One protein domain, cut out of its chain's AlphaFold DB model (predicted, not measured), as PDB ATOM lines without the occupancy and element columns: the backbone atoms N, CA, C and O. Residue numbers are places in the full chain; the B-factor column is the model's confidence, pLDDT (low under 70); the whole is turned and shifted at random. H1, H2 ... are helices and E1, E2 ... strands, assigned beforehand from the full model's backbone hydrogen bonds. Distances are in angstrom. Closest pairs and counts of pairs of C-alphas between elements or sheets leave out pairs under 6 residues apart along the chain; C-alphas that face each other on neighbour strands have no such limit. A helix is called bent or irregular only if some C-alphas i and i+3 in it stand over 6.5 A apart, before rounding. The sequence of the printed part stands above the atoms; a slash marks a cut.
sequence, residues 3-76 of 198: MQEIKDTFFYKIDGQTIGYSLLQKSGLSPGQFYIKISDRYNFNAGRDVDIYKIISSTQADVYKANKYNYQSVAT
ATOM      1  N   MET A   3     -35.681 -15.296  -3.089       80.88
ATOM      2  CA  MET A   3     -36.538 -14.450  -2.272       80.88
ATOM      3  C   MET A   3     -37.876 -14.291  -2.992       80.88
ATOM      4  O   MET A   3     -37.920 -13.844  -4.137       80.88
ATOM      5  N   GLN A   4     -38.958 -14.701  -2.337       85.50
ATOM      6  CA  GLN A   4     -40.301 -14.654  -2.899       85.50
ATOM      7  C   GLN A   4     -41.271 -14.013  -1.916       85.50
ATOM      8  O   GLN A   4     -41.124 -14.123  -0.695       85.50
ATOM      9  N   GLU A   5     -42.292 -13.363  -2.468       88.62
ATOM     10  CA  GLU A   5     -43.430 -12.910  -1.685       88.62
ATOM     11  C   GLU A   5     -44.199 -14.115  -1.127       88.62
ATOM     12  O   GLU A   5     -44.438 -15.116  -1.817       88.62
ATOM     13  N   ILE A   6     -44.592 -14.028   0.143       89.31
ATOM     14  CA  ILE A   6     -45.394 -15.064   0.784       89.31
ATOM     15  C   ILE A   6     -46.803 -15.007   0.196       89.31
ATOM     16  O   ILE A   6     -47.531 -14.029   0.376       89.31
ATOM     17  N   LYS A   7     -47.192 -16.083  -0.492       87.06
ATOM     18  CA  LYS A   7     -48.532 -16.222  -1.072       87.06
ATOM     19  C   LYS A   7     -49.597 -16.289   0.023       87.06
ATOM     20  O   LYS A   7     -49.380 -16.927   1.054       87.06
ATOM     21  N   ASP A   8     -50.764 -15.715  -0.249       87.75
ATOM     22  CA  ASP A   8     -51.930 -15.807   0.629       87.75
ATOM     23  C   ASP A   8     -52.520 -17.219   0.562       87.75
ATOM     24  O   ASP A   8     -53.318 -17.575  -0.304       87.75
ATOM     25  N   THR A   9     -52.039 -18.076   1.455       92.44
ATOM     26  CA  THR A   9     -52.466 -19.466   1.580       92.44
ATOM     27  C   THR A   9     -52.240 -19.953   3.009       92.44
ATOM     28  O   THR A   9     -51.924 -19.171   3.910       92.44
ATOM     29  N   PHE A  10     -52.415 -21.254   3.211       94.62
ATOM     30  CA  PHE A  10     -52.191 -21.909   4.480       94.62
ATOM     31  C   PHE A  10     -50.893 -22.707   4.491       94.62
ATOM     32  O   PHE A  10     -50.517 -23.365   3.514       94.62
ATOM     33  N   PHE A  11     -50.252 -22.688   5.648       96.75
ATOM     34  CA  PHE A  11     -48.948 -23.265   5.881       96.75
ATOM     35  C   PHE A  11     -48.963 -24.165   7.108       96.75
ATOM     36  O   PHE A  11     -49.706 -23.934   8.062       96.75
ATOM     37  N   TYR A  12     -48.082 -25.157   7.100       96.75
ATOM     38  CA  TYR A  12     -47.696 -25.870   8.305       96.75
ATOM     39  C   TYR A  12     -46.290 -25.475   8.715       96.75
ATOM     40  O   TYR A  12     -45.393 -25.398   7.874       96.75
ATOM     41  N   LYS A  13     -46.102 -25.259  10.018       95.31
ATOM     42  CA  LYS A  13     -44.771 -25.106  10.602       95.31
ATOM     43  C   LYS A  13     -44.047 -26.448  10.565       95.31
ATOM     44  O   LYS A  13     -44.649 -27.474  10.880       95.31
ATOM     45  N   ILE A  14     -42.767 -26.430  10.226       94.44
ATOM     46  CA  ILE A  14     -41.880 -27.584  10.350       94.44
ATOM     47  C   ILE A  14     -41.002 -27.391  11.586       94.44
ATOM     48  O   ILE A  14     -40.414 -26.322  11.766       94.44
ATOM     49  N   ASP A  15     -40.897 -28.432  12.407       87.56
ATOM     50  CA  ASP A  15     -39.979 -28.490  13.545       87.56
ATOM     51  C   ASP A  15     -39.213 -29.820  13.536       87.56
ATOM     52  O   ASP A  15     -39.796 -30.908  13.645       87.56
ATOM     53  N   GLY A  16     -37.904 -29.737  13.297       84.31
ATOM     54  CA  GLY A  16     -37.077 -30.886  12.942       84.31
ATOM     55  C   GLY A  16     -37.684 -31.694  11.787       84.31
ATOM     56  O   GLY A  16     -38.049 -31.162  10.745       84.31
ATOM     57  N   GLN A  17     -37.831 -33.005  11.972       85.62
ATOM     58  CA  GLN A  17     -38.398 -33.895  10.948       85.62
ATOM     59  C   GLN A  17     -39.934 -33.982  10.985       85.62
ATOM     60  O   GLN A  17     -40.514 -34.851  10.330       85.62
ATOM     61  N   THR A  18     -40.605 -33.127  11.766       86.94
ATOM     62  CA  THR A  18     -42.052 -33.203  12.001       86.94
ATOM     63  C   THR A  18     -42.794 -31.973  11.495       86.94
ATOM     64  O   THR A  18     -42.252 -30.872  11.406       86.94
ATOM     65  N   ILE A  19     -44.065 -32.180  11.149       90.81
ATOM     66  CA  ILE A  19     -44.991 -31.121  10.757       90.81
ATOM     67  C   ILE A  19     -45.858 -30.791  11.973       90.81
ATOM     68  O   ILE A  19     -46.477 -31.686  12.551       90.81
ATOM     69  N   GLY A  20     -45.928 -29.514  12.339       87.00
ATOM     70  CA  GLY A  20     -46.806 -29.035  13.399       87.00
ATOM     71  C   GLY A  20     -48.286 -29.287  13.088       87.00
ATOM     72  O   GLY A  20     -48.706 -29.338  11.934       87.00
ATOM     73  N   TYR A  21     -49.097 -29.426  14.133       83.00
ATOM     74  CA  TYR A  21     -50.521 -29.748  13.996       83.00
ATOM     75  C   TYR A  21     -51.373 -28.563  13.520       83.00
ATOM     76  O   TYR A  21     -52.407 -28.764  12.880       83.00
ATOM     77  N   SER A  22     -50.941 -27.336  13.812       89.62
ATOM     78  CA  SER A  22     -51.689 -26.117  13.506       89.62
ATOM     79  C   SER A  22     -51.491 -25.675  12.061       89.62
ATOM     80  O   SER A  22     -50.365 -25.512  11.590       89.62
ATOM     81  N   LEU A  23     -52.610 -25.428  11.384       92.81
ATOM     82  CA  LEU A  23     -52.641 -24.779  10.083       92.81
ATOM     83  C   LEU A  23     -52.610 -23.258  10.278       92.81
ATOM     84  O   LEU A  23     -53.442 -22.712  10.999       92.81
ATOM     85  N   LEU A  24     -51.654 -22.580   9.647       94.31
ATOM     86  CA  LEU A  24     -51.394 -21.154   9.840       94.31
ATOM     87  C   LEU A  24     -51.644 -20.377   8.551       94.31
ATOM     88  O   LEU A  24     -51.261 -20.815   7.469       94.31
ATOM     89  N   GLN A  25     -52.263 -19.206   8.671       93.06
ATOM     90  CA  GLN A  25     -52.318 -18.218   7.591       93.06
ATOM     91  C   GLN A  25     -51.035 -17.378   7.571       93.06
ATOM     92  O   GLN A  25     -50.279 -17.376   8.543       93.06
ATOM     93  N   LYS A  26     -50.817 -16.621   6.489       89.56
ATOM     94  CA  LYS A  26     -49.658 -15.727   6.298       89.56
ATOM     95  C   LYS A  26     -49.348 -14.831   7.507       89.56
ATOM     96  O   LYS A  26     -48.187 -14.688   7.869       89.56
ATOM     97  N   SER A  27     -50.368 -14.274   8.161       87.50
ATOM     98  CA  SER A  27     -50.209 -13.414   9.346       87.50
ATOM     99  C   SER A  27     -49.702 -14.148  10.594       87.50
ATOM    100  O   SER A  27     -49.164 -13.515  11.495       87.50
ATOM    101  N   GLY A  28     -49.857 -15.473  10.651       88.50
ATOM    102  CA  GLY A  28     -49.390 -16.322  11.749       88.50
ATOM    103  C   GLY A  28     -47.976 -16.876  11.552       88.50
ATOM    104  O   GLY A  28     -47.538 -17.721  12.332       88.50
ATOM    105  N   LEU A  29     -47.271 -16.457  10.499       92.38
ATOM    106  CA  LEU A  29     -45.917 -16.916  10.205       92.38
ATOM    107  C   LEU A  29     -44.886 -16.082  10.966       92.38
ATOM    108  O   LEU A  29     -44.973 -14.859  11.031       92.38
ATOM    109  N   SER A  30     -43.891 -16.749  11.542       90.50
ATOM    110  CA  SER A  30     -42.856 -16.105  12.350       90.50
ATOM    111  C   SER A  30     -41.526 -16.046  11.594       90.50
ATOM    112  O   SER A  30     -41.093 -17.080  11.073       90.50
ATOM    113  N   PRO A  31     -40.842 -14.886  11.559       89.12
ATOM    114  CA  PRO A  31     -39.497 -14.774  10.999       89.12
ATOM    115  C   PRO A  31     -38.517 -15.791  11.596       89.12
ATOM    116  O   PRO A  31     -38.581 -16.136  12.775       89.12
ATOM    117  N   GLY A  32     -37.614 -16.300  10.761       85.62
ATOM    118  CA  GLY A  32     -36.619 -17.313  11.116       85.62
ATOM    119  C   GLY A  32     -37.154 -18.747  11.212       85.62
ATOM    120  O   GLY A  32     -36.358 -19.669  11.375       85.62
ATOM    121  N   GLN A  33     -38.467 -18.960  11.099       91.88
ATOM    122  CA  GLN A  33     -39.081 -20.290  11.137       91.88
ATOM    123  C   GLN A  33     -39.303 -20.854   9.724       91.88
ATOM    124  O   GLN A  33     -39.297 -20.122   8.729       91.88
ATOM    125  N   PHE A  34     -39.499 -22.173   9.647       94.50
ATOM    126  CA  PHE A  34     -39.645 -22.916   8.396       94.50
ATOM    127  C   PHE A  34     -41.062 -23.443   8.230       94.50
ATOM    128  O   PHE A  34     -41.653 -23.983   9.169       94.50
ATOM    129  N   TYR A  35     -41.581 -23.317   7.015       96.06
ATOM    130  CA  TYR A  35     -42.937 -23.721   6.688       96.06
ATOM    131  C   TYR A  35     -43.009 -24.403   5.328       96.06
ATOM    132  O   TYR A  35     -42.168 -24.195   4.456       96.06
ATOM    133  N   ILE A  36     -44.069 -25.176   5.139       96.69
ATOM    134  CA  ILE A  36     -44.504 -25.722   3.851       96.69
ATOM    135  C   ILE A  36     -45.954 -25.341   3.622       96.69
ATOM    136  O   ILE A  36     -46.698 -25.097   4.574       96.69
ATOM    137  N   LYS A  37     -46.384 -25.327   2.363       95.69
ATOM    138  CA  LYS A  37     -47.805 -25.162   2.054       95.69
ATOM    139  C   LYS A  37     -48.603 -26.379   2.493       95.69
ATOM    140  O   LYS A  37     -48.097 -27.500   2.529       95.69
ATOM    141  N   ILE A  38     -49.892 -26.164   2.733       94.69
ATOM    142  CA  ILE A  38     -50.851 -27.232   3.028       94.69
ATOM    143  C   ILE A  38     -50.798 -28.388   2.008       94.69
ATOM    144  O   ILE A  38     -50.841 -29.552   2.406       94.69
ATOM    145  N   SER A  39     -50.629 -28.082   0.716       94.12
ATOM    146  CA  SER A  39     -50.555 -29.067  -0.375       94.12
ATOM    147  C   SER A  39     -49.338 -29.988  -0.294       94.12
ATOM    148  O   SER A  39     -49.375 -31.107  -0.796       94.12
ATOM    149  N   ASP A  40     -48.267 -29.537   0.357       95.38
ATOM    150  CA  ASP A  40     -46.987 -30.242   0.406       95.38
ATOM    151  C   ASP A  40     -46.855 -31.163   1.624       95.38
ATOM    152  O   ASP A  40     -45.888 -31.918   1.722       95.38
ATOM    153  N   ARG A  41     -47.846 -31.168   2.531       93.94
ATOM    154  CA  ARG A  41     -47.828 -31.951   3.779       93.94
ATOM    155  C   ARG A  41     -47.517 -33.431   3.546       93.94
ATOM    156  O   ARG A  41     -46.643 -33.996   4.202       93.94
ATOM    157  N   TYR A  42     -48.236 -34.067   2.620       93.69
ATOM    158  CA  TYR A  42     -48.063 -35.493   2.333       93.69
ATOM    159  C   TYR A  42     -46.698 -35.787   1.704       93.69
ATOM    160  O   TYR A  42     -46.036 -36.744   2.100       93.69
ATOM    161  N   ASN A  43     -46.254 -34.939   0.773       95.69
ATOM    162  CA  ASN A  43     -44.960 -35.089   0.108       95.69
ATOM    163  C   ASN A  43     -43.798 -34.931   1.097       95.69
ATOM    164  O   ASN A  43     -42.890 -35.762   1.102       95.69
ATOM    165  N   PHE A  44     -43.865 -33.939   1.988       94.88
ATOM    166  CA  PHE A  44     -42.856 -33.732   3.025       94.88
ATOM    167  C   PHE A  44     -42.788 -34.920   3.994       94.88
ATOM    168  O   PHE A  44     -41.703 -35.433   4.265       94.88
ATOM    169  N   ASN A  45     -43.942 -35.432   4.448       93.19
ATOM    170  CA  ASN A  45     -44.005 -36.630   5.294       93.19
ATOM    171  C   ASN A  45     -43.397 -37.865   4.613       93.19
ATOM    172  O   ASN A  45     -42.687 -38.638   5.266       93.19
ATOM    173  N   ALA A  46     -43.616 -38.017   3.306       94.12
ATOM    174  CA  ALA A  46     -43.027 -39.070   2.483       94.12
ATOM    175  C   ALA A  46     -41.527 -38.862   2.177       94.12
ATOM    176  O   ALA A  46     -40.937 -39.684   1.483       94.12
ATOM    177  N   GLY A  47     -40.903 -37.787   2.673       92.31
ATOM    178  CA  GLY A  47     -39.486 -37.492   2.447       92.31
ATOM    179  C   GLY A  47     -39.167 -36.995   1.036       92.31
ATOM    180  O   GLY A  47     -38.012 -37.047   0.627       92.31
ATOM    181  N   ARG A  48     -40.172 -36.527   0.288       94.56
ATOM    182  CA  ARG A  48     -39.993 -35.950  -1.049       94.56
ATOM    183  C   ARG A  48     -39.637 -34.472  -0.954       94.56
ATOM    184  O   ARG A  48     -40.010 -33.802   0.010       94.56
ATOM    185  N   ASP A  49     -38.963 -33.972  -1.981       95.62
ATOM    186  CA  ASP A  49     -38.627 -32.555  -2.068       95.62
ATOM    187  C   ASP A  49     -39.877 -31.703  -2.308       95.62
ATOM    188  O   ASP A  49     -40.686 -31.959  -3.203       95.62
ATOM    189  N   VAL A  50     -40.012 -30.657  -1.502       95.81
ATOM    190  CA  VAL A  50     -41.101 -29.676  -1.533       95.81
ATOM    191  C   VAL A  50     -40.519 -28.270  -1.425       95.81
ATOM    192  O   VAL A  50     -39.330 -28.104  -1.155       95.81
ATOM    193  N   ASP A  51     -41.342 -27.248  -1.650       95.31
ATOM    194  CA  ASP A  51     -40.913 -25.870  -1.404       95.31
ATOM    195  C   ASP A  51     -40.909 -25.586   0.099       95.31
ATOM    196  O   ASP A  51     -41.954 -25.604   0.751       95.31
ATOM    197  N   ILE A  52     -39.735 -25.277   0.634       95.06
ATOM    198  CA  ILE A  52     -39.546 -24.840   2.011       95.06
ATOM    199  C   ILE A  52     -39.518 -23.319   2.040       95.06
ATOM    200  O   ILE A  52     -38.734 -22.695   1.332       95.06
ATOM    201  N   TYR A  53     -40.355 -22.731   2.888       94.50
ATOM    202  CA  TYR A  53     -40.461 -21.294   3.115       94.50
ATOM    203  C   TYR A  53     -39.754 -20.957   4.429       94.50
ATOM    204  O   TYR A  53     -40.305 -21.190   5.506       94.50
ATOM    205  N   LYS A  54     -38.537 -20.411   4.354       93.38
ATOM    206  CA  LYS A  54     -37.852 -19.808   5.507       93.38
ATOM    207  C   LYS A  54     -38.277 -18.348   5.596       93.38
ATOM    208  O   LYS A  54     -37.916 -17.546   4.738       93.38
ATOM    209  N   ILE A  55     -39.066 -18.000   6.604       92.56
ATOM    210  CA  ILE A  55     -39.656 -16.660   6.702       92.56
ATOM    211  C   ILE A  55     -38.574 -15.650   7.058       92.56
ATOM    212  O   ILE A  55     -37.845 -15.833   8.031       92.56
ATOM    213  N   ILE A  56     -38.478 -14.579   6.275       87.69
ATOM    214  CA  ILE A  56     -37.536 -13.480   6.513       87.69
ATOM    215  C   ILE A  56     -38.276 -12.313   7.170       87.69
ATOM    216  O   ILE A  56     -37.772 -11.705   8.108       87.69
ATOM    217  N   SER A  57     -39.490 -12.023   6.700       85.12
ATOM    218  CA  SER A  57     -40.338 -10.931   7.180       85.12
ATOM    219  C   SER A  57     -41.821 -11.292   7.039       85.12
ATOM    220  O   SER A  57     -42.164 -12.376   6.573       85.12
ATOM    221  N   SER A  58     -42.721 -10.378   7.409       83.50
ATOM    222  CA  SER A  58     -44.173 -10.562   7.255       83.50
ATOM    223  C   SER A  58     -44.637 -10.715   5.799       83.50
ATOM    224  O   SER A  58     -45.743 -11.197   5.554       83.50
ATOM    225  N   THR A  59     -43.812 -10.323   4.823       86.19
ATOM    226  CA  THR A  59     -44.150 -10.369   3.392       86.19
ATOM    227  C   THR A  59     -43.219 -11.252   2.570       86.19
ATOM    228  O   THR A  59     -43.604 -11.653   1.473       86.19
ATOM    229  N   GLN A  60     -42.030 -11.598   3.074       90.31
ATOM    230  CA  GLN A  60     -40.996 -12.290   2.301       90.31
ATOM    231  C   GLN A  60     -40.511 -13.583   2.959       90.31
ATOM    232  O   GLN A  60     -40.310 -13.663   4.175       90.31
ATOM    233  N   ALA A  61     -40.236 -14.578   2.117       90.88
ATOM    234  CA  ALA A  61     -39.576 -15.821   2.490       90.88
ATOM    235  C   ALA A  61     -38.440 -16.152   1.513       90.88
ATOM    236  O   ALA A  61     -38.530 -15.863   0.319       90.88
ATOM    237  N   ASP A  62     -37.389 -16.796   2.017       91.12
ATOM    238  CA  ASP A  62     -36.455 -17.530   1.165       91.12
ATOM    239  C   ASP A  62     -37.079 -18.888   0.847       91.12
ATOM    240  O   ASP A  62     -37.382 -19.666   1.760       91.12
ATOM    241  N   VAL A  63     -37.307 -19.145  -0.440       92.56
ATOM    242  CA  VAL A  63     -37.942 -20.372  -0.917       92.56
ATOM    243  C   VAL A  63     -36.929 -21.229  -1.660       92.56
ATOM    244  O   VAL A  63     -36.227 -20.776  -2.573       92.56
ATOM    245  N   TYR A  64     -36.854 -22.498  -1.273       91.94
ATOM    246  CA  TYR A  64     -35.974 -23.483  -1.892       91.94
ATOM    247  C   TYR A  64     -36.574 -24.889  -1.812       91.94
ATOM    248  O   TYR A  64     -37.409 -25.175  -0.957       91.94
ATOM    249  N   LYS A  65     -36.142 -25.769  -2.720       94.06
ATOM    250  CA  LYS A  65     -36.531 -27.182  -2.722       94.06
ATOM    251  C   LYS A  65     -35.685 -27.962  -1.723       94.06
ATOM    252  O   LYS A  65     -34.460 -27.910  -1.804       94.06
ATOM    253  N   ALA A  66     -36.335 -28.671  -0.809       94.12
ATOM    254  CA  ALA A  66     -35.700 -29.617   0.106       94.12
ATOM    255  C   ALA A  66     -36.752 -30.562   0.714       94.12
ATOM    256  O   ALA A  66     -37.950 -30.412   0.469       94.12
ATOM    257  N   ASN A  67     -36.322 -31.513   1.540       93.75
ATOM    258  CA  ASN A  67     -37.189 -32.475   2.218       93.75
ATOM    259  C   ASN A  67     -36.928 -32.504   3.734       93.75
ATOM    260  O   ASN A  67     -36.071 -31.788   4.262       93.75
ATOM    261  N   LYS A  68     -37.673 -33.354   4.454       94.00
ATOM    262  CA  LYS A  68     -37.618 -33.427   5.922       94.00
ATOM    263  C   LYS A  68     -36.250 -33.790   6.502       94.00
ATOM    264  O   LYS A  68     -36.023 -33.541   7.680       94.00
ATOM    265  N   TYR A  69     -35.348 -34.358   5.703       92.88
ATOM    266  CA  TYR A  69     -34.025 -34.785   6.157       92.88
ATOM    267  C   TYR A  69     -32.946 -33.711   5.990       92.88
ATOM    268  O   TYR A  69     -31.917 -33.796   6.654       92.88
ATOM    269  N   ASN A  70     -33.143 -32.720   5.113       90.56
ATOM    270  CA  ASN A  70     -32.069 -31.799   4.725       90.56
ATOM    271  C   ASN A  70     -32.455 -30.313   4.687       90.56
ATOM    272  O   ASN A  70     -31.570 -29.484   4.481       90.56
ATOM    273  N   TYR A  71     -33.722 -29.943   4.914       90.38
ATOM    274  CA  TYR A  71     -34.163 -28.554   4.740       90.38
ATOM    275  C   TYR A  71     -33.358 -27.526   5.556       90.38
ATOM    276  O   TYR A  71     -33.018 -26.474   5.026       90.38
ATOM    277  N   GLN A  72     -32.970 -27.831   6.799       87.25
ATOM    278  CA  GLN A  72     -32.158 -26.918   7.620       87.25
ATOM    279  C   GLN A  72     -30.717 -26.778   7.112       87.25
ATOM    280  O   GLN A  72     -30.183 -25.673   7.096       87.25
ATOM    281  N   SER A  73     -30.095 -27.871   6.667       80.38
ATOM    282  CA  SER A  73     -28.728 -27.857   6.127       80.38
ATOM    283  C   SER A  73     -28.652 -27.107   4.798       80.38
ATOM    284  O   SER A  73     -27.682 -26.402   4.523       80.38
ATOM    285  N   VAL A  74     -29.705 -27.225   3.983       76.06
ATOM    286  CA  VAL A  74     -29.842 -26.457   2.743       76.06
ATOM    287  C   VAL A  74     -30.036 -24.975   3.052       76.06
ATOM    288  O   VAL A  74     -29.539 -24.157   2.294       76.06
ATOM    289  N   ALA A  75     -30.648 -24.611   4.185       68.19
ATOM    290  CA  ALA A  75     -30.903 -23.232   4.620       68.19
ATOM    291  C   ALA A  75     -29.653 -22.396   4.983       68.19
ATOM    292  O   ALA A  75     -29.797 -21.359   5.641       68.19
ATOM    293  N   THR A  76     -28.454 -22.829   4.580       58.59
ATOM    294  CA  THR A  76     -27.146 -22.219   4.884       58.59
ATOM    295  C   THR A  76     -26.918 -20.843   4.250       58.59
ATOM    296  O   THR A  76     -25.899 -20.211   4.523       58.59
TER     297      THR A  76
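This is residues 3 to 76 of the 198 residues of the protein "Phage protein" of Streptococcus dysgalactiae subsp. equisimilis (UniProt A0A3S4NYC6). A single strongly twisted sheet of six antiparallel strands forms the body, with one short helix on each of its opposite faces. Two hairpins, E2 with E3 and E5 with E6, are joined side by side through the short inner strand E4; H1 covers E4 on one face, and the small H2 is on the other face near E5 and E6. The printed part has 74 residues, with the order E1 E2 E3 E4 H1 E5 E6 H2 along the chain and the order E1 - E6 - E5 - E4 - E2 - E3 across the sheet. The class is mixed, helices and strands; the whole is compact, with a radius of gyration of the C-alphas of 10.8 A and spans of 28 by 26 by 16 A.

The edge strand E1, residues 3 to 5, is the antiparallel neighbour of E6, residues 60 to 66, with N 4 and O 61 2.9 A apart, within hydrogen-bond range. E2, residues 10 to 15, makes a hairpin with the other edge strand, E3, residues 18 to 25; N 11 and O 24 are 2.8 A apart. E3 bends by 73 degrees at residue 21. E4, residues 34 to 37, is antiparallel to E2 at 142 degrees, with N 12 and O 36 2.9 A apart. H1, residues 38 to 45, is on the sheet at a height of 7.0 A, over E4, and runs along the strands, at 23 degrees to E4 on the local plane. The closest C-alphas of H1 and E2 are those of Ile 38 and Phe 11, 5.2 A apart. E5, residues 50 to 55, is antiparallel to E4, with N 53 and O 35 2.8 A apart, and makes a hairpin with E6, with N 52 and O 64 2.8 A apart. H2, residues 71 to 74, is on the opposite face from H1, at a height of 8.2 A and only just over none of the strands, with 2 of its C-alphas falling on E5. The closest C-alphas of H2 and E5 are those of Tyr 71 and Ile 52, 7.1 A apart; H1 and H2 are apart. In H1, 2 of 4 O i to N i+4 pairs are within hydrogen-bond range; H2 is too short for such a pair.

E1 begins at C-alpha 3, (-36.538, -14.450, -2.272). E2 is 16.6 A long, E3 18.7 A and E4 10.6 A. H1, 11.8 A, is irregular: C-alphas 39 and 42 are 7.4 A apart. E5 is 15.5 A long and E6 18.3 A, beginning at C-alpha 60, (-40.996, -12.290, 2.301). H2 ends at C-alpha 74, (-29.842, -26.457, 2.743).

The C-alphas of Ala 46 and Ser 58, the two farthest apart, are 28.9 A apart. The printed part has no cut, and no link is long. Its mean pLDDT is 90.3; residues 75 to 76 are under 70.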